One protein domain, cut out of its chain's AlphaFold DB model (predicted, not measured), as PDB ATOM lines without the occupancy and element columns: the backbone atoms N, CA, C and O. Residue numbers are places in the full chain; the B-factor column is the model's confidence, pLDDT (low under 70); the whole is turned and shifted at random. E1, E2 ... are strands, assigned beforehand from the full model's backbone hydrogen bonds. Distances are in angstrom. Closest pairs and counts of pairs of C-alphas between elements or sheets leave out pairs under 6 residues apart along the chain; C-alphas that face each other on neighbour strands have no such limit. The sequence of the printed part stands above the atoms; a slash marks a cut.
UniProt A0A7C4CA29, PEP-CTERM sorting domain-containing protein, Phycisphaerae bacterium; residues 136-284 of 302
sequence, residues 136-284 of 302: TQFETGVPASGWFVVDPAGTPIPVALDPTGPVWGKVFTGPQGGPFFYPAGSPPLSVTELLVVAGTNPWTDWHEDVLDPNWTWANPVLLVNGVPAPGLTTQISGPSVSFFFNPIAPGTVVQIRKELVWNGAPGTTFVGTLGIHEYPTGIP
ATOM      1  N   THR A 136     166.588 245.864 252.097       97.69
ATOM      2  CA  THR A 136     166.649 247.122 252.863       97.69
ATOM      3  C   THR A 136     165.634 248.160 252.392       97.69
ATOM      4  O   THR A 136     165.543 249.231 252.981       97.69
ATOM      5  N   GLN A 137     164.841 247.858 251.363       98.00
ATOM      6  CA  GLN A 137     163.851 248.771 250.799       98.00
ATOM      7  C   GLN A 137     162.550 248.029 250.508       98.00
ATOM      8  O   GLN A 137     162.570 246.955 249.906       98.00
ATOM      9  N   PHE A 138     161.428 248.631 250.899       98.25
ATOM     10  CA  PHE A 138     160.088 248.107 250.650       98.25
ATOM     11  C   PHE A 138     159.189 249.221 250.126       98.25
ATOM     12  O   PHE A 138     159.118 250.304 250.710       98.25
ATOM     13  N   GLU A 139     158.483 248.944 249.034       97.38
ATOM     14  CA  GLU A 139     157.699 249.945 248.313       97.38
ATOM     15  C   GLU A 139     156.199 249.792 248.574       97.38
ATOM     16  O   GLU A 139     155.689 248.685 248.759       97.38
ATOM     17  N   THR A 140     155.484 250.915 248.544       96.56
ATOM     18  CA  THR A 140     154.018 250.966 248.515       96.56
ATOM     19  C   THR A 140     153.517 251.625 247.227       96.56
ATOM     20  O   THR A 140     154.282 252.227 246.473       96.56
ATOM     21  N   GLY A 141     152.216 251.499 246.962       94.19
ATOM     22  CA  GLY A 141     151.553 252.134 245.824       94.19
ATOM     23  C   GLY A 141     151.263 253.627 246.031       94.19
ATOM     24  O   GLY A 141     151.699 254.251 246.996       94.19
ATOM     25  N   VAL A 142     150.485 254.203 245.108       91.62
ATOM     26  CA  VAL A 142     149.953 255.573 245.219       91.62
ATOM     27  C   VAL A 142     148.425 255.518 245.133       91.62
ATOM     28  O   VAL A 142     147.908 255.087 244.102       91.62
ATOM     29  N   PRO A 143     147.687 255.963 246.167       90.31
ATOM     30  CA  PRO A 143     148.188 256.431 247.463       90.31
ATOM     31  C   PRO A 143     148.835 255.299 248.278       90.31
ATOM     32  O   PRO A 143     148.568 254.122 248.031       90.31
ATOM     33  N   ALA A 144     149.662 255.664 249.260       94.56
ATOM     34  CA  ALA A 144     150.224 254.696 250.194       94.56
ATOM     35  C   ALA A 144     149.090 253.980 250.940       94.56
ATOM     36  O   ALA A 144     148.207 254.627 251.507       94.56
ATOM     37  N   SER A 145     149.118 252.650 250.931       95.44
ATOM     38  CA  SER A 145     148.158 251.803 251.653       95.44
ATOM     39  C   SER A 145     148.819 250.946 252.729       95.44
ATOM     40  O   SER A 145     148.127 250.367 253.566       95.44
ATOM     41  N   GLY A 146     150.151 250.878 252.723       97.31
ATOM     42  CA  GLY A 146     150.905 249.991 253.591       97.31
ATOM     43  C   GLY A 146     152.053 249.284 252.889       97.31
ATOM     44  O   GLY A 146     152.266 249.470 251.690       97.31
ATOM     45  N   TRP A 147     152.766 248.444 253.631       98.31
ATOM     46  CA  TRP A 147     153.905 247.675 253.127       98.31
ATOM     47  C   TRP A 147     153.751 246.192 253.441       98.31
ATOM     48  O   TRP A 147     153.264 245.805 254.508       98.31
ATOM     49  N   PHE A 148     154.199 245.366 252.496       97.94
ATOM     50  CA  PHE A 148     154.366 243.932 252.689       97.94
ATOM     51  C   PHE A 148     155.865 243.628 252.710       97.94
ATOM     52  O   PHE A 148     156.550 243.777 251.701       97.94
ATOM     53  N   VAL A 149     156.380 243.262 253.879       98.31
ATOM     54  CA  VAL A 149     157.803 243.006 254.117       98.31
ATOM     55  C   VAL A 149     158.055 241.518 253.892       98.31
ATOM     56  O   VAL A 149     157.824 240.686 254.770       98.31
ATOM     57  N   VAL A 150     158.474 241.199 252.671       98.12
ATOM     58  CA  VAL A 150     158.813 239.861 252.161       98.12
ATOM     59  C   VAL A 150     160.088 239.942 251.337       98.12
ATOM     60  O   VAL A 150     160.516 241.028 250.948       98.12
ATOM     61  N   ASP A 151     160.705 238.805 251.045       95.94
ATOM     62  CA  ASP A 151     161.824 238.801 250.115       95.94
ATOM     63  C   ASP A 151     161.374 239.241 248.696       95.94
ATOM     64  O   ASP A 151     160.174 239.301 248.399       95.94
ATOM     65  N   PRO A 152     162.310 239.532 247.775       93.88
ATOM     66  CA  PRO A 152     161.961 239.914 246.406       93.88
ATOM     67  C   PRO A 152     161.181 238.849 245.618       93.88
ATOM     68  O   PRO A 152     160.557 239.170 244.608       93.88
ATOM     69  N   ALA A 153     161.216 237.587 246.052       95.38
ATOM     70  CA  ALA A 153     160.449 236.488 245.473       95.38
ATOM     71  C   ALA A 153     159.046 236.337 246.104       95.38
ATOM     72  O   ALA A 153     158.276 235.474 245.679       95.38
ATOM     73  N   GLY A 154     158.690 237.170 247.089       95.50
ATOM     74  CA  GLY A 154     157.423 237.122 247.819       95.50
ATOM     75  C   GLY A 154     157.367 236.070 248.934       95.50
ATOM     76  O   GLY A 154     156.275 235.735 249.395       95.50
ATOM     77  N   THR A 155     158.506 235.524 249.357       97.31
ATOM     78  CA  THR A 155     158.625 234.492 250.397       97.31
ATOM     79  C   THR A 155     159.073 235.077 251.748       97.31
ATOM     80  O   THR A 155     159.502 236.236 251.809       97.31
ATOM     81  N   PRO A 156     158.926 234.328 252.864       98.38
ATOM     82  CA  PRO A 156     159.381 234.787 254.173       98.38
ATOM     83  C   PRO A 156     160.875 235.134 254.187       98.38
ATOM     84  O   PRO A 156     161.704 234.332 253.760       98.38
ATOM     85  N   ILE A 157     161.235 236.293 254.741       98.50
ATOM     86  CA  ILE A 157     162.637 236.723 254.836       98.50
ATOM     87  C   ILE A 157     163.344 235.924 255.942       98.50
ATOM     88  O   ILE A 157     162.899 235.962 257.093       98.50
ATOM     89  N   PRO A 158     164.457 235.229 255.652       98.25
ATOM     90  CA  PRO A 158     165.236 234.547 256.674       98.25
ATOM     91  C   PRO A 158     166.050 235.547 257.486       98.25
ATOM     92  O   PRO A 158     166.947 236.198 256.955       98.25
ATOM     93  N   VAL A 159     165.781 235.634 258.785       98.12
ATOM     94  CA  VAL A 159     166.484 236.546 259.695       98.12
ATOM     95  C   VAL A 159     167.172 235.719 260.778       98.12
ATOM     96  O   VAL A 159     166.525 234.999 261.539       98.12
ATOM     97  N   ALA A 160     168.501 235.771 260.820       97.06
ATOM     98  CA  ALA A 160     169.302 235.015 261.776       97.06
ATOM     99  C   ALA A 160     169.648 235.891 262.978       97.06
ATOM    100  O   ALA A 160     170.284 236.929 262.818       97.06
ATOM    101  N   LEU A 161     169.273 235.456 264.182       95.56
ATOM    102  CA  LEU A 161     169.702 236.118 265.413       95.56
ATOM    103  C   LEU A 161     171.217 235.947 265.584       95.56
ATOM    104  O   LEU A 161     171.713 234.824 265.735       95.56
ATOM    105  N   ASP A 162     171.918 237.071 265.627       93.31
ATOM    106  CA  ASP A 162     173.298 237.167 266.084       93.31
ATOM    107  C   ASP A 162     173.315 238.179 267.218       93.31
ATOM    108  O   ASP A 162     173.107 239.364 266.953       93.31
ATOM    109  N   PRO A 163     173.558 237.745 268.466       87.12
ATOM    110  CA  PRO A 163     173.720 238.678 269.560       87.12
ATOM    111  C   PRO A 163     174.762 239.732 269.180       87.12
ATOM    112  O   PRO A 163     174.489 240.908 269.193       87.12
ATOM    113  N   THR A 164     175.939 239.390 268.676       88.56
ATOM    114  CA  THR A 164     176.943 240.413 268.305       88.56
ATOM    115  C   THR A 164     176.664 241.158 267.004       88.56
ATOM    116  O   THR A 164     177.463 242.009 266.608       88.56
ATOM    117  N   GLY A 165     175.537 240.862 266.364       90.81
ATOM    118  CA  GLY A 165     175.142 241.452 265.106       90.81
ATOM    119  C   GLY A 165     174.719 242.915 265.253       90.81
ATOM    120  O   GLY A 165     174.363 243.370 266.334       90.81
ATOM    121  N   PRO A 166     174.751 243.678 264.158       93.69
ATOM    122  CA  PRO A 166     174.098 244.982 264.058       93.69
ATOM    123  C   PRO A 166     172.573 244.863 263.871       93.69
ATOM    124  O   PRO A 166     172.049 243.814 263.492       93.69
ATOM    125  N   VAL A 167     171.863 245.979 264.050       95.19
ATOM    126  CA  VAL A 167     170.429 246.089 263.731       95.19
ATOM    127  C   VAL A 167     170.176 246.005 262.224       95.19
ATOM    128  O   VAL A 167     170.970 246.499 261.418       95.19
ATOM    129  N   TRP A 168     169.046 245.423 261.826       97.69
ATOM    130  CA  TRP A 168     168.600 245.445 260.438       97.69
ATOM    131  C   TRP A 168     167.896 246.767 260.137       97.69
ATOM    132  O   TRP A 168     166.792 247.027 260.605       97.69
ATOM    133  N   GLY A 169     168.556 247.618 259.353       97.81
ATOM    134  CA  GLY A 169     167.965 248.848 258.840       97.81
ATOM    135  C   GLY A 169     167.228 248.618 257.524       97.81
ATOM    136  O   GLY A 169     167.802 248.079 256.574       97.81
ATOM    137  N   LYS A 170     165.981 249.081 257.446       97.56
ATOM    138  CA  LYS A 170     165.186 249.117 256.215       97.56
ATOM    139  C   LYS A 170     164.516 250.472 256.014       97.56
ATOM    140  O   LYS A 170     164.411 251.278 256.935       97.56
ATOM    141  N   VAL A 171     164.056 250.718 254.795       98.44
ATOM    142  CA  VAL A 171     163.388 251.955 254.400       98.44
ATOM    143  C   VAL A 171     162.070 251.627 253.711       98.44
ATOM    144  O   VAL A 171     162.017 250.852 252.755       98.44
ATOM    145  N   PHE A 172     161.002 252.247 254.189       98.62
ATOM    146  CA  PHE A 172     159.696 252.258 253.551       98.62
ATOM    147  C   PHE A 172     159.603 253.444 252.598       98.62
ATOM    148  O   PHE A 172     159.796 254.603 252.979       98.62
ATOM    149  N   THR A 173     159.320 253.141 251.338       98.56
ATOM    150  CA  THR A 173     159.291 254.109 250.243       98.56
ATOM    151  C   THR A 173     157.949 254.064 249.525       98.56
ATOM    152  O   THR A 173     157.182 253.105 249.650       98.56
ATOM    153  N   GLY A 174     157.674 255.102 248.741       97.94
ATOM    154  CA  GLY A 174     156.707 255.043 247.652       97.94
ATOM    155  C   GLY A 174     157.233 254.214 246.470       97.94
ATOM    156  O   GLY A 174     158.234 253.498 246.607       97.94
ATOM    157  N   PRO A 175     156.578 254.317 245.302       96.38
ATOM    158  CA  PRO A 175     156.979 253.580 244.111       96.38
ATOM    159  C   PRO A 175     158.396 253.925 243.644       96.38
ATOM    160  O   PRO A 175     158.810 255.085 243.708       96.38
ATOM    161  N   GLN A 176     159.110 252.924 243.124       95.56
ATOM    162  CA  GLN A 176     160.462 253.062 242.567       95.56
ATOM    163  C   GLN A 176     161.472 253.667 243.561       95.56
ATOM    164  O   GLN A 176     162.338 254.455 243.181       95.56
ATOM    165  N   GLY A 177     161.334 253.351 244.850       96.31
ATOM    166  CA  GLY A 177     162.165 253.892 245.930       96.31
ATOM    167  C   GLY A 177     161.933 255.367 246.254       96.31
ATOM    168  O   GLY A 177     162.656 255.935 247.073       96.31
ATOM    169  N   GLY A 178     160.947 256.004 245.620       97.44
ATOM    170  CA  GLY A 178     160.653 257.422 245.793       97.44
ATOM    171  C   GLY A 178     159.985 257.759 247.130       97.44
ATOM    172  O   GLY A 178     159.638 256.877 247.918       97.44
ATOM    173  N   PRO A 179     159.761 259.054 247.409       97.88
ATOM    174  CA  PRO A 179     158.992 259.464 248.573       97.88
ATOM    175  C   PRO A 179     157.518 259.062 248.435       97.88
ATOM    176  O   PRO A 179     156.975 258.990 247.331       97.88
ATOM    177  N   PHE A 180     156.845 258.866 249.567       98.00
ATOM    178  CA  PHE A 180     155.387 258.791 249.627       98.00
ATOM    179  C   PHE A 180     154.812 260.032 250.315       98.00
ATOM    180  O   PHE A 180     155.502 260.741 251.049       98.00
ATOM    181  N   PHE A 181     153.536 260.301 250.042       97.00
ATOM    182  CA  PHE A 181     152.804 261.452 250.561       97.00
ATOM    183  C   PHE A 181     151.727 260.962 251.514       97.00
ATOM    184  O   PHE A 181     150.940 260.084 251.149       97.00
ATOM    185  N   TYR A 182     151.671 261.535 252.712       97.81
ATOM    186  CA  TYR A 182     150.727 261.079 253.722       97.81
ATOM    187  C   TYR A 182     150.217 262.233 254.605       97.81
ATOM    188  O   TYR A 182     150.937 262.719 255.482       97.81
ATOM    189  N   PRO A 183     149.002 262.746 254.331       97.25
ATOM    190  CA  PRO A 183     148.405 263.847 255.087       97.25
ATOM    191  C   PRO A 183     148.160 263.523 256.569       97.25
ATOM    192  O   PRO A 183     147.837 262.396 256.945       97.25
ATOM    193  N   ALA A 184     148.254 264.537 257.431       96.69
ATOM    194  CA  ALA A 184     147.846 264.428 258.829       96.69
ATOM    195  C   ALA A 184     146.354 264.072 258.942       96.69
ATOM    196  O   ALA A 184     145.504 264.680 258.286       96.69
ATOM    197  N   GLY A 185     146.040 263.092 259.793       94.12
ATOM    198  CA  GLY A 185     144.684 262.563 259.961       94.12
ATOM    199  C   GLY A 185     144.271 261.504 258.931       94.12
ATOM    200  O   GLY A 185     143.112 261.088 258.937       94.12
ATOM    201  N   SER A 186     145.179 261.057 258.056       97.06
ATOM    202  CA  SER A 186     144.929 259.906 257.181       97.06
ATOM    203  C   SER A 186     144.750 258.591 257.972       97.06
ATOM    204  O   SER A 186     145.280 258.467 259.077       97.06
ATOM    205  N   PRO A 187     144.001 257.603 257.437       97.38
ATOM    206  CA  PRO A 187     143.794 256.309 258.099       97.38
ATOM    207  C   PRO A 187     145.093 255.501 258.195       97.38
ATOM    208  O   PRO A 187     145.790 255.462 257.181       97.38
ATOM    209  N   PRO A 188     145.380 254.809 259.320       98.06
ATOM    210  CA  PRO A 188     146.653 254.119 259.552       98.06
ATOM    211  C   PRO A 188     147.112 253.227 258.388       98.06
ATOM    212  O   PRO A 188     146.306 252.535 257.766       98.06
ATOM    213  N   LEU A 189     148.417 253.223 258.103       98.50
ATOM    214  CA  LEU A 189     149.018 252.397 257.050       98.50
ATOM    215  C   LEU A 189     149.299 250.994 257.580       98.50
ATOM    216  O   LEU A 189     150.017 250.839 258.564       98.50
ATOM    217  N   SER A 190     148.777 249.961 256.923       98.56
ATOM    218  CA  SER A 190     149.014 248.578 257.350       98.56
ATOM    219  C   SER A 190     150.433 248.120 257.014       98.56
ATOM    220  O   SER A 190     150.903 248.283 255.894       98.56
ATOM    221  N   VAL A 191     151.113 247.474 257.949       98.62
ATOM    222  CA  VAL A 191     152.399 246.815 257.708       98.62
ATOM    223  C   VAL A 191     152.240 245.347 258.049       98.62
ATOM    224  O   VAL A 191     151.833 244.989 259.156       98.62
ATOM    225  N   THR A 192     152.518 244.489 257.075       98.69
ATOM    226  CA  THR A 192     152.564 243.044 257.288       98.69
ATOM    227  C   THR A 192     153.936 242.534 256.922       98.69
ATOM    228  O   THR A 192     154.412 242.767 255.817       98.69
ATOM    229  N   GLU A 193     154.544 241.804 257.840       98.69
ATOM    230  CA  GLU A 193     155.865 241.228 257.657       98.69
ATOM    231  C   GLU A 193     155.779 239.724 257.734       98.69
ATOM    232  O   GLU A 193     155.033 239.177 258.551       98.69
ATOM    233  N   LEU A 194     156.533 239.065 256.868       98.56
ATOM    234  CA  LEU A 194     156.628 237.625 256.831       98.56
ATOM    235  C   LEU A 194     158.104 237.251 256.903       98.56
ATOM    236  O   LEU A 194     158.866 237.457 255.961       98.56
ATOM    237  N   LEU A 195     158.489 236.712 258.051       98.62
ATOM    238  CA  LEU A 195     159.858 236.368 258.400       98.62
ATOM    239  C   LEU A 195     159.944 234.865 258.686       98.62
ATOM    240  O   LEU A 195     158.945 234.205 258.984       98.62
ATOM    241  N   VAL A 196     161.147 234.311 258.627       98.31
ATOM    242  CA  VAL A 196     161.450 232.980 259.156       98.31
ATOM    243  C   VAL A 196     162.656 233.080 260.079       98.31
ATOM    244  O   VAL A 196     163.660 233.708 259.737       98.31
ATOM    245  N   VAL A 197     162.553 232.459 261.256       98.19
ATOM    246  CA  VAL A 197     163.658 232.387 262.221       98.19
ATOM    247  C   VAL A 197     164.786 231.579 261.581       98.19
ATOM    248  O   VAL A 197     164.656 230.369 261.405       98.19
ATOM    249  N   ALA A 198     165.875 232.228 261.186       97.38
ATOM    250  CA  ALA A 198     167.004 231.584 260.517       97.38
ATOM    251  C   ALA A 198     168.196 231.386 261.470       97.38
ATOM    252  O   ALA A 198     168.173 231.785 262.634       97.38
ATOM    253  N   GLY A 199     169.261 230.759 260.966       95.06
ATOM    254  CA  GLY A 199     170.442 230.434 261.765       95.06
ATOM    255  C   GLY A 199     170.180 229.298 262.758       95.06
ATOM    256  O   GLY A 199     169.428 228.369 262.469       95.06
ATOM    257  N   THR A 200     170.840 229.351 263.915       94.19
ATOM    258  CA  THR A 200     170.794 228.287 264.937       94.19
ATOM    259  C   THR A 200     170.120 228.708 266.237       94.19
ATOM    260  O   THR A 200     169.747 227.851 267.035       94.19
ATOM    261  N   ASN A 201     169.980 230.013 266.471       93.00
ATOM    262  CA  ASN A 201     169.510 230.543 267.745       93.00
ATOM    263  C   ASN A 201     167.993 230.774 267.701       93.00
ATOM    264  O   ASN A 201     167.506 231.369 266.736       93.00
ATOM    265  N   PRO A 202     167.238 230.338 268.724       95.12
ATOM    266  CA  PRO A 202     165.819 230.639 268.807       95.12
ATOM    267  C   PRO A 202     165.593 232.123 269.102       95.12
ATOM    268  O   PRO A 202     166.402 232.767 269.770       95.12
ATOM    269  N   TRP A 203     164.459 232.653 268.660       95.81
ATOM    270  CA  TRP A 203     164.035 234.003 269.032       95.81
ATOM    271  C   TRP A 203     163.245 233.981 270.330       95.81
ATOM    272  O   TRP A 203     162.445 233.076 270.548       95.81
ATOM    273  N   THR A 204     163.438 234.993 271.167       95.31
ATOM    274  CA  THR A 204     162.651 235.210 272.400       95.31
ATOM    275  C   THR A 204     161.980 236.578 272.429       95.31
ATOM    276  O   THR A 204     161.105 236.838 273.255       95.31
ATOM    277  N   ASP A 205     162.364 237.436 271.495       96.12
ATOM    278  CA  ASP A 205     161.861 238.778 271.338       96.12
ATOM    279  C   ASP A 205     162.012 239.258 269.891       96.12
ATOM    280  O   ASP A 205     162.619 238.596 269.040       96.12
ATOM    281  N   TRP A 206     161.403 240.407 269.618       97.50
ATOM    282  CA  TRP A 206     161.558 241.162 268.386       97.50
ATOM    283  C   TRP A 206     161.302 242.641 268.666       97.50
ATOM    284  O   TRP A 206     160.325 242.982 269.338       97.50
ATOM    285  N   HIS A 207     162.158 243.517 268.153       97.19
ATOM    286  CA  HIS A 207     162.090 244.957 268.381       97.19
ATOM    287  C   HIS A 207     162.098 245.703 267.063       97.19
ATOM    288  O   HIS A 207     162.790 245.301 266.127       97.19
ATOM    289  N   GLU A 208     161.336 246.791 267.009       98.06
ATOM    290  CA  GLU A 208     161.233 247.625 265.823       98.06
ATOM    291  C   GLU A 208     161.104 249.096 266.211       98.06
ATOM    292  O   GLU A 208     160.240 249.479 267.007       98.06
ATOM    293  N   ASP A 209     161.923 249.930 265.585       97.88
ATOM    294  CA  ASP A 209     162.020 251.357 265.852       97.88
ATOM    295  C   ASP A 209     161.796 252.142 264.561       97.88
ATOM    296  O   ASP A 209     162.536 251.986 263.587       97.88
ATOM    297  N   VAL A 210     160.796 253.024 264.554       98.19
ATOM    298  CA  VAL A 210     160.643 254.015 263.488       98.19
ATOM    299  C   VAL A 210     161.609 255.171 263.734       98.19
ATOM    300  O   VAL A 210     161.628 255.760 264.811       98.19
ATOM    301  N   LEU A 211     162.415 255.532 262.738       97.88
ATOM    302  CA  LEU A 211     163.439 256.566 262.921       97.88
ATOM    303  C   LEU A 211     162.884 257.996 262.878       97.88
ATOM    304  O   LEU A 211     163.554 258.929 263.320       97.88
ATOM    305  N   ASP A 212     161.668 258.182 262.362       97.25
ATOM    306  CA  ASP A 212     160.965 259.463 262.413       97.25
ATOM    307  C   ASP A 212     160.075 259.533 263.672       97.25
ATOM    308  O   ASP A 212     159.163 258.716 263.826       97.25
ATOM    309  N   PRO A 213     160.287 260.519 264.563       95.69
ATOM    310  CA  PRO A 213     159.603 260.599 265.854       95.69
ATOM    311  C   PRO A 213     158.109 260.936 265.758       95.69
ATOM    312  O   PRO A 213     157.390 260.820 266.750       95.69
ATOM    313  N   ASN A 214     157.631 261.390 264.601       97.19
ATOM    314  CA  ASN A 214     156.223 261.722 264.398       97.19
ATOM    315  C   ASN A 214     155.414 260.519 263.890       97.19
ATOM    316  O   ASN A 214     154.203 260.632 263.705       97.19
ATOM    317  N   TRP A 215     156.052 259.368 263.687       98.06
ATOM    318  CA  TRP A 215     155.389 258.107 263.382       98.06
ATOM    319  C   TRP A 215     155.366 257.202 264.609       98.06
ATOM    320  O   TRP A 215     156.324 257.132 265.376       98.06
ATOM    321  N   THR A 216     154.261 256.489 264.797       97.81
ATOM    322  CA  THR A 216     154.109 255.525 265.894       97.81
ATOM    323  C   THR A 216     153.464 254.245 265.401       97.81
ATOM    324  O   THR A 216     152.598 254.276 264.521       97.81
ATOM    325  N   TRP A 217     153.832 253.133 266.027       98.12
ATOM    326  CA  TRP A 217     153.171 251.854 265.813       98.12
ATOM    327  C   TRP A 217     151.805 251.800 266.502       98.12
ATOM    328  O   TRP A 217     151.620 252.321 267.603       98.12
ATOM    329  N   ALA A 218     150.857 251.117 265.871       98.12
ATOM    330  CA  ALA A 218     149.536 250.832 266.410       98.12
ATOM    331  C   ALA A 218     149.108 249.399 266.073       98.12
ATOM    332  O   ALA A 218     149.597 248.790 265.123       98.12
ATOM    333  N   ASN A 219     148.206 248.852 266.893       97.81
ATOM    334  CA  ASN A 219     147.589 247.534 266.709       97.81
ATOM    335  C   ASN A 219     148.557 246.371 266.364       97.81
ATOM    336  O   ASN A 219     148.242 245.564 265.486       97.81
ATOM    337  N   PRO A 220     149.730 246.251 267.023       98.38
ATOM    338  CA  PRO A 220     150.706 245.222 266.695       98.38
ATOM    339  C   PRO A 220     150.289 243.830 267.190       98.38
ATOM    340  O   PRO A 220     149.827 243.652 268.319       98.38
ATOM    341  N   VAL A 221     150.548 242.815 266.373       98.12
ATOM    342  CA  VAL A 221     150.439 241.398 266.722       98.12
ATOM    343  C   VAL A 221     151.548 240.608 266.034       98.12
ATOM    344  O   VAL A 221     151.824 240.804 264.851       98.12
ATOM    345  N   LEU A 222     152.159 239.686 266.776       98.62
ATOM    346  CA  LEU A 222     153.140 238.739 266.259       98.62
ATOM    347  C   LEU A 222     152.544 237.332 266.298       98.62
ATOM    348  O   LEU A 222     152.112 236.837 267.343       98.62
ATOM    349  N   LEU A 223     152.499 236.702 265.133       98.75
ATOM    350  CA  LEU A 223     151.943 235.379 264.914       98.75
ATOM    351  C   LEU A 223     153.066 234.397 264.585       98.75
ATOM    352  O   LEU A 223     153.944 234.684 263.777       98.75
ATOM    353  N   VAL A 224     152.988 233.206 265.158       98.38
ATOM    354  CA  VAL A 224     153.854 232.061 264.894       98.38
ATOM    355  C   VAL A 224     153.007 231.001 264.216       98.38
ATOM    356  O   VAL A 224     152.041 230.518 264.803       98.38
ATOM    357  N   ASN A 225     153.325 230.666 262.966       95.50
ATOM    358  CA  ASN A 225     152.530 229.730 262.160       95.50
ATOM    359  C   ASN A 225     151.019 230.068 262.137       95.50
ATOM    360  O   ASN A 225     150.166 229.182 262.159       95.50
ATOM    361  N   GLY A 226     150.680 231.363 262.117       95.75
ATOM    362  CA  GLY A 226     149.303 231.858 262.003       95.75
ATOM    363  C   GLY A 226     148.531 232.034 263.318       95.75
ATOM    364  O   GLY A 226     147.412 232.542 263.279       95.75
ATOM    365  N   VAL A 227     149.107 231.686 264.471       97.88
ATOM    366  CA  VAL A 227     148.505 231.926 265.799       97.88
ATOM    367  C   VAL A 227     149.361 232.893 266.616       97.88
ATOM    368  O   VAL A 227     150.563 232.942 266.378       97.88
ATOM    369  N   PRO A 228     148.809 233.670 267.568       98.25
ATOM    370  CA  PRO A 228     149.620 234.528 268.434       98.25
ATOM    371  C   PRO A 228     150.774 233.762 269.081       98.25
ATOM    372  O   PRO A 228     150.589 232.624 269.522       98.25
ATOM    373  N   ALA A 229     151.960 234.377 269.122       98.00
ATOM    374  CA  ALA A 229     153.133 233.730 269.697       98.00
ATOM    375  C   ALA A 229     152.860 233.276 271.147       98.00
ATOM    376  O   ALA A 229     152.241 234.012 271.925       98.00
ATOM    377  N   PRO A 230     153.301 232.074 271.550       97.06
ATOM    378  CA  PRO A 230     153.118 231.619 272.922       97.06
ATOM    379  C   PRO A 230     153.788 232.574 273.917       97.06
ATOM    380  O   PRO A 230     154.959 232.909 273.766       97.06
ATOM    381  N   GLY A 231     153.053 233.001 274.946       96.12
ATOM    382  CA  GLY A 231     153.573 233.935 275.953       96.12
ATOM    383  C   GLY A 231     153.758 235.373 275.455       96.12
ATOM    384  O   GLY A 231     154.459 236.137 276.113       96.12
ATOM    385  N   LEU A 232     153.153 235.744 274.318       97.62
ATOM    386  CA  LEU A 232     153.313 237.070 273.728       97.62
ATOM    387  C   LEU A 232     152.922 238.194 274.697       97.62
ATOM    388  O   LEU A 232     151.785 238.277 275.159       97.62
ATOM    389  N   THR A 233     153.861 239.104 274.912       97.50
ATOM    390  CA  THR A 233     153.668 240.411 275.532       97.50
ATOM    391  C   THR A 233     154.162 241.470 274.562       97.50
ATOM    392  O   THR A 233     155.312 241.424 274.132       97.50
ATOM    393  N   THR A 234     153.310 242.438 274.239       97.88
ATOM    394  CA  THR A 234     153.673 243.543 273.348       97.88
ATOM    395  C   THR A 234     153.768 244.842 274.135       97.88
ATOM    396  O   THR A 234     152.894 245.149 274.945       97.88
ATOM    397  N   GLN A 235     154.821 245.611 273.886       97.44
ATOM    398  CA  GLN A 235     155.046 246.928 274.469       97.44
ATOM    399  C   GLN A 235     155.207 247.952 273.348       97.44
ATOM    400  O   GLN A 235     155.936 247.712 272.391       97.44
ATOM    401  N   ILE A 236     154.524 249.089 273.467       96.31
ATOM    402  CA  ILE A 236     154.650 250.220 272.542       96.31
ATOM    403  C   ILE A 236     155.106 251.427 273.354       96.31
ATOM    404  O   ILE A 236     154.518 251.734 274.393       96.31
ATOM    405  N   SER A 237     156.136 252.116 272.874       94.31
ATOM    406  CA  SER A 237     156.661 253.337 273.482       94.31
ATOM    407  C   SER A 237     157.079 254.318 272.391       94.31
ATOM    408  O   SER A 237     158.201 254.275 271.893       94.31
ATOM    409  N   GLY A 238     156.168 255.220 272.017       91.62
ATOM    410  CA  GLY A 238     156.408 256.190 270.949       91.62
ATOM    411  C   GLY A 238     156.666 255.496 269.601       91.62
ATOM    412  O   GLY A 238     155.798 254.743 269.156       91.62
ATOM    413  N   PRO A 239     157.817 255.739 268.945       96.19
ATOM    414  CA  PRO A 239     158.148 255.126 267.657       96.19
ATOM    415  C   PRO A 239     158.612 253.664 267.770       96.19
ATOM    416  O   PRO A 239     158.871 253.027 266.751       96.19
ATOM    417  N   SER A 240     158.729 253.133 268.989       97.69
ATOM    418  CA  SER A 240     159.245 251.792 269.256       97.69
ATOM    419  C   SER A 240     158.121 250.813 269.587       97.69
ATOM    420  O   SER A 240     157.209 251.127 270.360       97.69
ATOM    421  N   VAL A 241     158.210 249.600 269.046       98.19
ATOM    422  CA  VAL A 241     157.413 248.442 269.461       98.19
ATOM    423  C   VAL A 241     158.342 247.286 269.802       98.19
ATOM    424  O   VAL A 241     159.401 247.103 269.209       98.19
ATOM    425  N   SER A 242     157.977 246.522 270.820       97.75
ATOM    426  CA  SER A 242     158.729 245.360 271.277       97.75
ATOM    427  C   SER A 242     157.777 244.213 271.567       97.75
ATOM    428  O   SER A 242     156.743 244.393 272.215       97.75
ATOM    429  N   PHE A 243     158.136 243.033 271.090       97.88
ATOM    430  CA  PHE A 243     157.418 241.786 271.291       97.88
ATOM    431  C   PHE A 243     158.303 240.868 272.122       97.88
ATOM    432  O   PHE A 243     159.439 240.617 271.747       97.88
ATOM    433  N   PHE A 244     157.774 240.342 273.218       96.62
ATOM    434  CA  PHE A 244     158.439 239.352 274.062       96.62
ATOM    435  C   PHE A 244     157.597 238.085 274.071       96.62
ATOM    436  O   PHE A 244     156.375 238.170 274.192       96.62
ATOM    437  N   PHE A 245     158.210 236.917 273.927       96.62
ATOM    438  CA  PHE A 245     157.485 235.653 273.794       96.62
ATOM    439  C   PHE A 245     158.353 234.459 274.219       96.62
ATOM    440  O   PHE A 245     159.556 234.571 274.449       96.62
ATOM    441  N   ASN A 246     157.737 233.284 274.340       95.94
ATOM    442  CA  ASN A 246     158.471 232.046 274.589       95.94
ATOM    443  C   ASN A 246     159.389 231.709 273.402       95.94
ATOM    444  O   ASN A 246     159.010 231.990 272.266       95.94
ATOM    445  N   PRO A 247     160.531 231.030 273.625       96.06
ATOM    446  CA  PRO A 247     161.473 230.692 272.562       96.06
ATOM    447  C   PRO A 247     160.823 230.063 271.315       96.06
ATOM    448  O   PRO A 247     160.135 229.044 271.411       96.06
ATOM    449  N   ILE A 248     161.090 230.643 270.144       96.75
ATOM    450  CA  ILE A 248     160.662 230.153 268.829       96.75
ATOM    451  C   ILE A 248     161.865 229.526 268.126       96.75
ATOM    452  O   ILE A 248     162.889 230.181 267.934       96.75
ATOM    453  N   ALA A 249     161.745 228.263 267.724       96.62
ATOM    454  CA  ALA A 249     162.836 227.526 267.093       96.62
ATOM    455  C   ALA A 249     163.139 228.013 265.658       96.62
ATOM    456  O   ALA A 249     162.217 228.446 264.952       96.62
ATOM    457  N   PRO A 250     164.391 227.866 265.183       97.69
ATOM    458  CA  PRO A 250     164.735 228.076 263.779       97.69
ATOM    459  C   PRO A 250     163.858 227.270 262.809       97.69
ATOM    460  O   PRO A 250     163.395 226.174 263.122       97.69
ATOM    461  N   GLY A 251     163.626 227.826 261.621       97.94
ATOM    462  CA  GLY A 251     162.726 227.304 260.590       97.94
ATOM    463  C   GLY A 251     161.257 227.697 260.774       97.94
ATOM    464  O   GLY A 251     160.442 227.442 259.890       97.94
ATOM    465  N   THR A 252     160.902 228.335 261.892       98.38
ATOM    466  CA  THR A 252     159.523 228.749 262.166       98.38
ATOM    467  C   THR A 252     159.162 230.030 261.421       98.38
ATOM    468  O   THR A 252     159.919 231.001 261.453       98.38
ATOM    469  N   VAL A 253     157.979 230.054 260.799       98.38
ATOM    470  CA  VAL A 253     157.452 231.248 260.129       98.38
ATOM    471  C   VAL A 253     156.815 232.183 261.152       98.38
ATOM    472  O   VAL A 253     155.937 231.788 261.928       98.38
ATOM    473  N   VAL A 254     157.242 233.438 261.106       98.62
ATOM    474  CA  VAL A 254     156.746 234.537 261.928       98.62
ATOM    475  C   VAL A 254     156.034 235.531 261.020       98.62
ATOM    476  O   VAL A 254     156.583 235.976 260.016       98.62
ATOM    477  N   GLN A 255     154.798 235.881 261.365       98.75
ATOM    478  CA  GLN A 255     154.055 236.945 260.704       98.75
ATOM    479  C   GLN A 255     153.799 238.076 261.694       98.75
ATOM    480  O   GLN A 255     153.153 237.864 262.717       98.75
ATOM    481  N   ILE A 256     154.233 239.286 261.363       98.75
ATOM    482  CA  ILE A 256     153.985 240.480 262.173       98.75
ATOM    483  C   ILE A 256     152.957 241.329 261.440       98.75
ATOM    484  O   ILE A 256     153.098 241.590 260.247       98.75
ATOM    485  N   ARG A 257     151.888 241.731 262.125       98.69
ATOM    486  CA  ARG A 257     150.897 242.674 261.594       98.69
ATOM    487  C   ARG A 257     150.821 243.857 262.532       98.69
ATOM    488  O   ARG A 257     150.694 243.673 263.737       98.69
ATOM    489  N   LYS A 258     150.908 245.051 261.976       98.44
ATOM    490  CA  LYS A 258     150.925 246.308 262.719       98.44
ATOM    491  C   LYS A 258     150.441 247.426 261.809       98.44
ATOM    492  O   LYS A 258     150.280 247.240 260.602       98.44
ATOM    493  N   GLU A 259     150.210 248.587 262.386       98.56
ATOM    494  CA  GLU A 259     149.817 249.788 261.666       98.56
ATOM    495  C   GLU A 259     150.778 250.930 261.989       98.56
ATOM    496  O   GLU A 259     151.292 251.029 263.103       98.56
ATOM    497  N   LEU A 260     151.007 251.799 261.010       98.00
ATOM    498  CA  LEU A 260     151.750 253.043 261.156       98.00
ATOM    499  C   LEU A 260     150.781 254.219 261.197       98.00
ATOM    500  O   LEU A 260     149.962 254.403 260.293       98.00
ATOM    501  N   VAL A 261     150.915 255.035 262.238       97.94
ATOM    502  CA  VAL A 261     150.125 256.249 262.441       97.94
ATOM    503  C   VAL A 261     151.042 257.457 262.345       97.94
ATOM    504  O   VAL A 261     152.035 257.549 263.068       97.94
ATOM    505  N   TRP A 262     150.694 258.390 261.462       97.62
ATOM    506  CA  TRP A 262     151.348 259.690 261.364       97.62
ATOM    507  C   TRP A 262     150.712 260.680 262.343       97.62
ATOM    508  O   TRP A 262     149.531 261.008 262.223       97.62
ATOM    509  N   ASN A 263     151.509 261.195 263.275       96.81
ATOM    510  CA  ASN A 263     151.099 262.143 264.315       96.81
ATOM    511  C   ASN A 263     151.520 263.587 264.001       96.81
ATOM    512  O   ASN A 263     151.715 264.398 264.909       96.81
ATOM    513  N   GLY A 264     151.681 263.925 262.719       95.69
ATOM    514  CA  GLY A 264     151.972 265.296 262.305       95.69
ATOM    515  C   GLY A 264     150.861 266.274 262.692       95.69
ATOM    516  O   GLY A 264     149.696 265.907 262.860       95.69
ATOM    517  N   ALA A 265     151.215 267.555 262.801       96.19
ATOM    518  CA  ALA A 265     150.250 268.602 263.120       96.19
ATOM    519  C   ALA A 265     149.123 268.669 262.063       96.19
ATOM    520  O   ALA A 265     149.385 268.453 260.873       96.19
ATOM    521  N   PRO A 266     147.875 269.005 262.446       96.19
ATOM    522  CA  PRO A 266     146.779 269.155 261.493       96.19
ATOM    523  C   PRO A 266     147.133 270.101 260.335       96.19
ATOM    524  O   PRO A 266     147.683 271.178 260.553       96.19
ATOM    525  N   GLY A 267     146.813 269.696 259.104       95.44
ATOM    526  CA  GLY A 267     147.135 270.454 257.888       95.44
ATOM    527  C   GLY A 267     148.555 270.252 257.348       95.44
ATOM    528  O   GLY A 267     148.888 270.821 256.311       95.44
ATOM    529  N   THR A 268     149.384 269.439 258.010       97.69
ATOM    530  CA  THR A 268     150.686 269.015 257.476       97.69
ATOM    531  C   THR A 268     150.568 267.719 256.676       97.69
ATOM    532  O   THR A 268     149.626 266.946 256.848       97.69
ATOM    533  N   THR A 269     151.551 267.471 255.814       97.44
ATOM    534  CA  THR A 269     151.674 266.237 255.034       97.44
ATOM    535  C   THR A 269     153.093 265.727 255.188       97.44
ATOM    536  O   THR A 269     154.041 266.479 254.960       97.44
ATOM    537  N   PHE A 270     153.242 264.459 255.560       97.88
ATOM    538  CA  PHE A 270     154.530 263.792 255.472       97.88
ATOM    539  C   PHE A 270     154.893 263.598 253.996       97.88
ATOM    540  O   PHE A 270     154.072 263.107 253.218       97.88
ATOM    541  N   VAL A 271     156.112 263.988 253.622       97.81
ATOM    542  CA  VAL A 271     156.678 263.768 252.286       97.81
ATOM    543  C   VAL A 271     158.093 263.252 252.461       97.81
ATOM    544  O   VAL A 271     158.985 264.004 252.851       97.81
ATOM    545  N   GLY A 272     158.305 261.972 252.183       97.56
ATOM    546  CA  GLY A 272     159.617 261.370 252.374       97.56
ATOM    547  C   GLY A 272     159.595 259.855 252.322       97.56
ATOM    548  O   GLY A 272     158.653 259.238 251.823       97.56
ATOM    549  N   THR A 273     160.665 259.274 252.843       98.19
ATOM    550  CA  THR A 273     160.808 257.844 253.098       98.19
ATOM    551  C   THR A 273     160.934 257.632 254.603       98.19
ATOM    552  O   THR A 273     161.307 258.552 255.334       98.19
ATOM    553  N   LEU A 274     160.594 256.439 255.079       98.31
ATOM    554  CA  LEU A 274     160.565 256.140 256.506       98.31
ATOM    555  C   LEU A 274     161.595 255.061 256.834       98.31
ATOM    556  O   LEU A 274     161.462 253.922 256.393       98.31
ATOM    557  N   GLY A 275     162.633 255.424 257.583       98.56
ATOM    558  CA  GLY A 275     163.620 254.468 258.082       98.56
ATOM    559  C   GLY A 275     163.072 253.678 259.269       98.56
ATOM    560  O   GLY A 275     162.423 254.257 260.141       98.56
ATOM    561  N   ILE A 276     163.361 252.381 259.303       98.50
ATOM    562  CA  ILE A 276     162.979 251.448 260.364       98.50
ATOM    563  C   ILE A 276     164.219 250.639 260.759       98.50
ATOM    564  O   ILE A 276     164.945 250.162 259.883       98.50
ATOM    565  N   HIS A 277     164.461 250.468 262.055       98.25
ATOM    566  CA  HIS A 277     165.423 249.493 262.572       98.25
ATOM    567  C   HIS A 277     164.689 248.316 263.192       98.25
ATOM    568  O   HIS A 277     163.739 248.527 263.937       98.25
ATOM    569  N   GLU A 278     165.152 247.099 262.924       97.25
ATOM    570  CA  GLU A 278     164.577 245.879 263.483       97.25
ATOM    571  C   GLU A 278     165.659 244.910 263.944       97.25
ATOM    572  O   GLU A 278     166.718 244.789 263.322       97.25
ATOM    573  N   TYR A 279     165.422 244.247 265.070       96.12
ATOM    574  CA  TYR A 279     166.397 243.333 265.654       96.12
ATOM    575  C   TYR A 279     165.768 242.413 266.709       96.12
ATOM    576  O   TYR A 279     164.915 242.841 267.489       96.12
ATOM    577  N   PRO A 280     166.221 241.153 266.794       94.81
ATOM    578  CA  PRO A 280     166.079 240.335 267.987       94.81
ATOM    579  C   PRO A 280     167.241 240.616 268.961       94.81
ATOM    580  O   PRO A 280     168.342 240.984 268.543       94.81
ATOM    581  N   THR A 281     167.035 240.408 270.262       89.81
ATOM    582  CA  THR A 281     168.117 240.480 271.267       89.81
ATOM    583  C   THR A 281     168.534 239.104 271.761       89.81
ATOM    584  O   THR A 281     169.689 238.902 272.132       89.81
ATOM    585  N   GLY A 282     167.630 238.119 271.708       71.81
ATOM    586  CA  GLY A 282     167.978 236.711 271.910       71.81
ATOM    587  C   GLY A 282     168.384 236.323 273.331       71.81
ATOM    588  O   GLY A 282     168.707 235.157 273.567       71.81
ATOM    589  N   ILE A 283     168.370 237.261 274.274       65.94
ATOM    590  CA  ILE A 283     168.725 237.019 275.666       65.94
ATOM    591  C   ILE A 283     167.416 236.957 276.456       65.94
ATOM    592  O   ILE A 283     166.894 237.998 276.854       65.94
ATOM    593  N   PRO A 284     166.880 235.754 276.760       55.91
ATOM    594  CA  PRO A 284     166.012 235.658 277.922       55.91
ATOM    595  C   PRO A 284     166.827 236.200 279.104       55.91
ATOM    596  O   PRO A 284     168.024 235.929 279.185       55.91
TER     597      PRO A 284
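What this domain is: This is residues 136 to 284 of the 302 residues of the protein "PEP-CTERM sorting domain-containing protein" of Phycisphaerae bacterium (UniProt A0A7C4CA29). Two twisted sheets lie face to face as a sandwich, the strands of one at 19 degrees to those of the other, and a small third sheet of E5 and E12 sits towards one end of the long axis. One sheet has six strands in the order E1 E4 E13 E7 E10 E9 and is mixed; the other is branched, also mixed, with E2, E3, E6, E8 and E11, and the chain changes from one to the other at, among others, the links E1 to E2, E3 to E4, E6 to E7, E7 to E8, E8 to E9 and E10 to E11. The pairs E4 with E13, E5 with E12, E6 with E11 and E7 with E10 make a jelly roll, four nested antiparallel pairs like one long hairpin wound over both sheets. The printed part has 149 residues with thirteen named strands, E1 to E13 in chain order, and no named helix; its class is all strand. It is compact, with a radius of gyration of the C-alphas of 15.3 A, and spans 47 by 31 by 29 A.

How they stand to each other: Begin at an edge of the six-stranded sheet with E1, residues 137 to 139, parallel to E4, residues 168 to 173; N 138 and O 171 are 3.0 A apart. E13, residues 274 to 279, is antiparallel to E4, with N 170 and O 276 at 2.9 A. Next look at E7, residues 203 to 210, antiparallel to E13, where N 209 and O 277 are 2.8 A apart. E10, residues 240 to 248, is antiparallel to E7, with N 206 and O 243 at 2.9 A, and bends by 67 degrees at residue 245. E9, residues 233 to 237, is the other edge strand and forms a hairpin with E10; N 235 and O 242 are 2.8 A apart. In the branched sheet, start from E6, residues 189 to 198. On one side of it, in staggered pairing, lie E2, residues 146 to 149, and E3, residues 157 to 160, both parallel to it; N 147 and O 190 are 2.9 A apart, and so are N 157 and O 194. On the other side is E11, residues 253 to 262, antiparallel to E6, with N 191 and O 258 at 2.8 A. E8, residues 215 to 224, is antiparallel to E11, with N 218 and O 259 at 2.8 A, and bends by 60 degrees at residue 219. Between the two sheets, the closest C-alphas of E8 and E10 are those of Trp 217 and Val 241, 6.6 A apart. E5, residues 180 to 183, is antiparallel to E12, residues 269 to 272, with N 182 and O 270 at 2.9 A; E12 runs on into E13 at 65 degrees. Among the strands that stay apart are E1 and E9.

Where its parts are: Find C-alpha 137 at (163.851, 248.771, 250.799), where E1 begins. The longest runs are E11, 29.1 A from first to last C-alpha, E6, 27.7 A, and E8, 26.1 A. Follow E6 from C-alpha 189 at (149.018, 252.397, 257.050) to C-alpha 198 at (167.004, 231.584, 260.517). E10 measures 21.7 A, E7 21.0 A, E13 16.8 A, E4 16.3 A and E9 13.4 A; E2, E3, E5 and E12 have four residues each. E13 ends at C-alpha 279, (166.397, 243.333, 265.654).

The domain as a whole: The two C-alphas farthest apart are those of Thr 200 and Gly 267, 48.9 A. The printed part runs from residue 136 to 284 with no cut, and no link between named strands is long. Mean pLDDT of the printed part is 96.2; look for low confidence at residues 283 to 284, which are under 70.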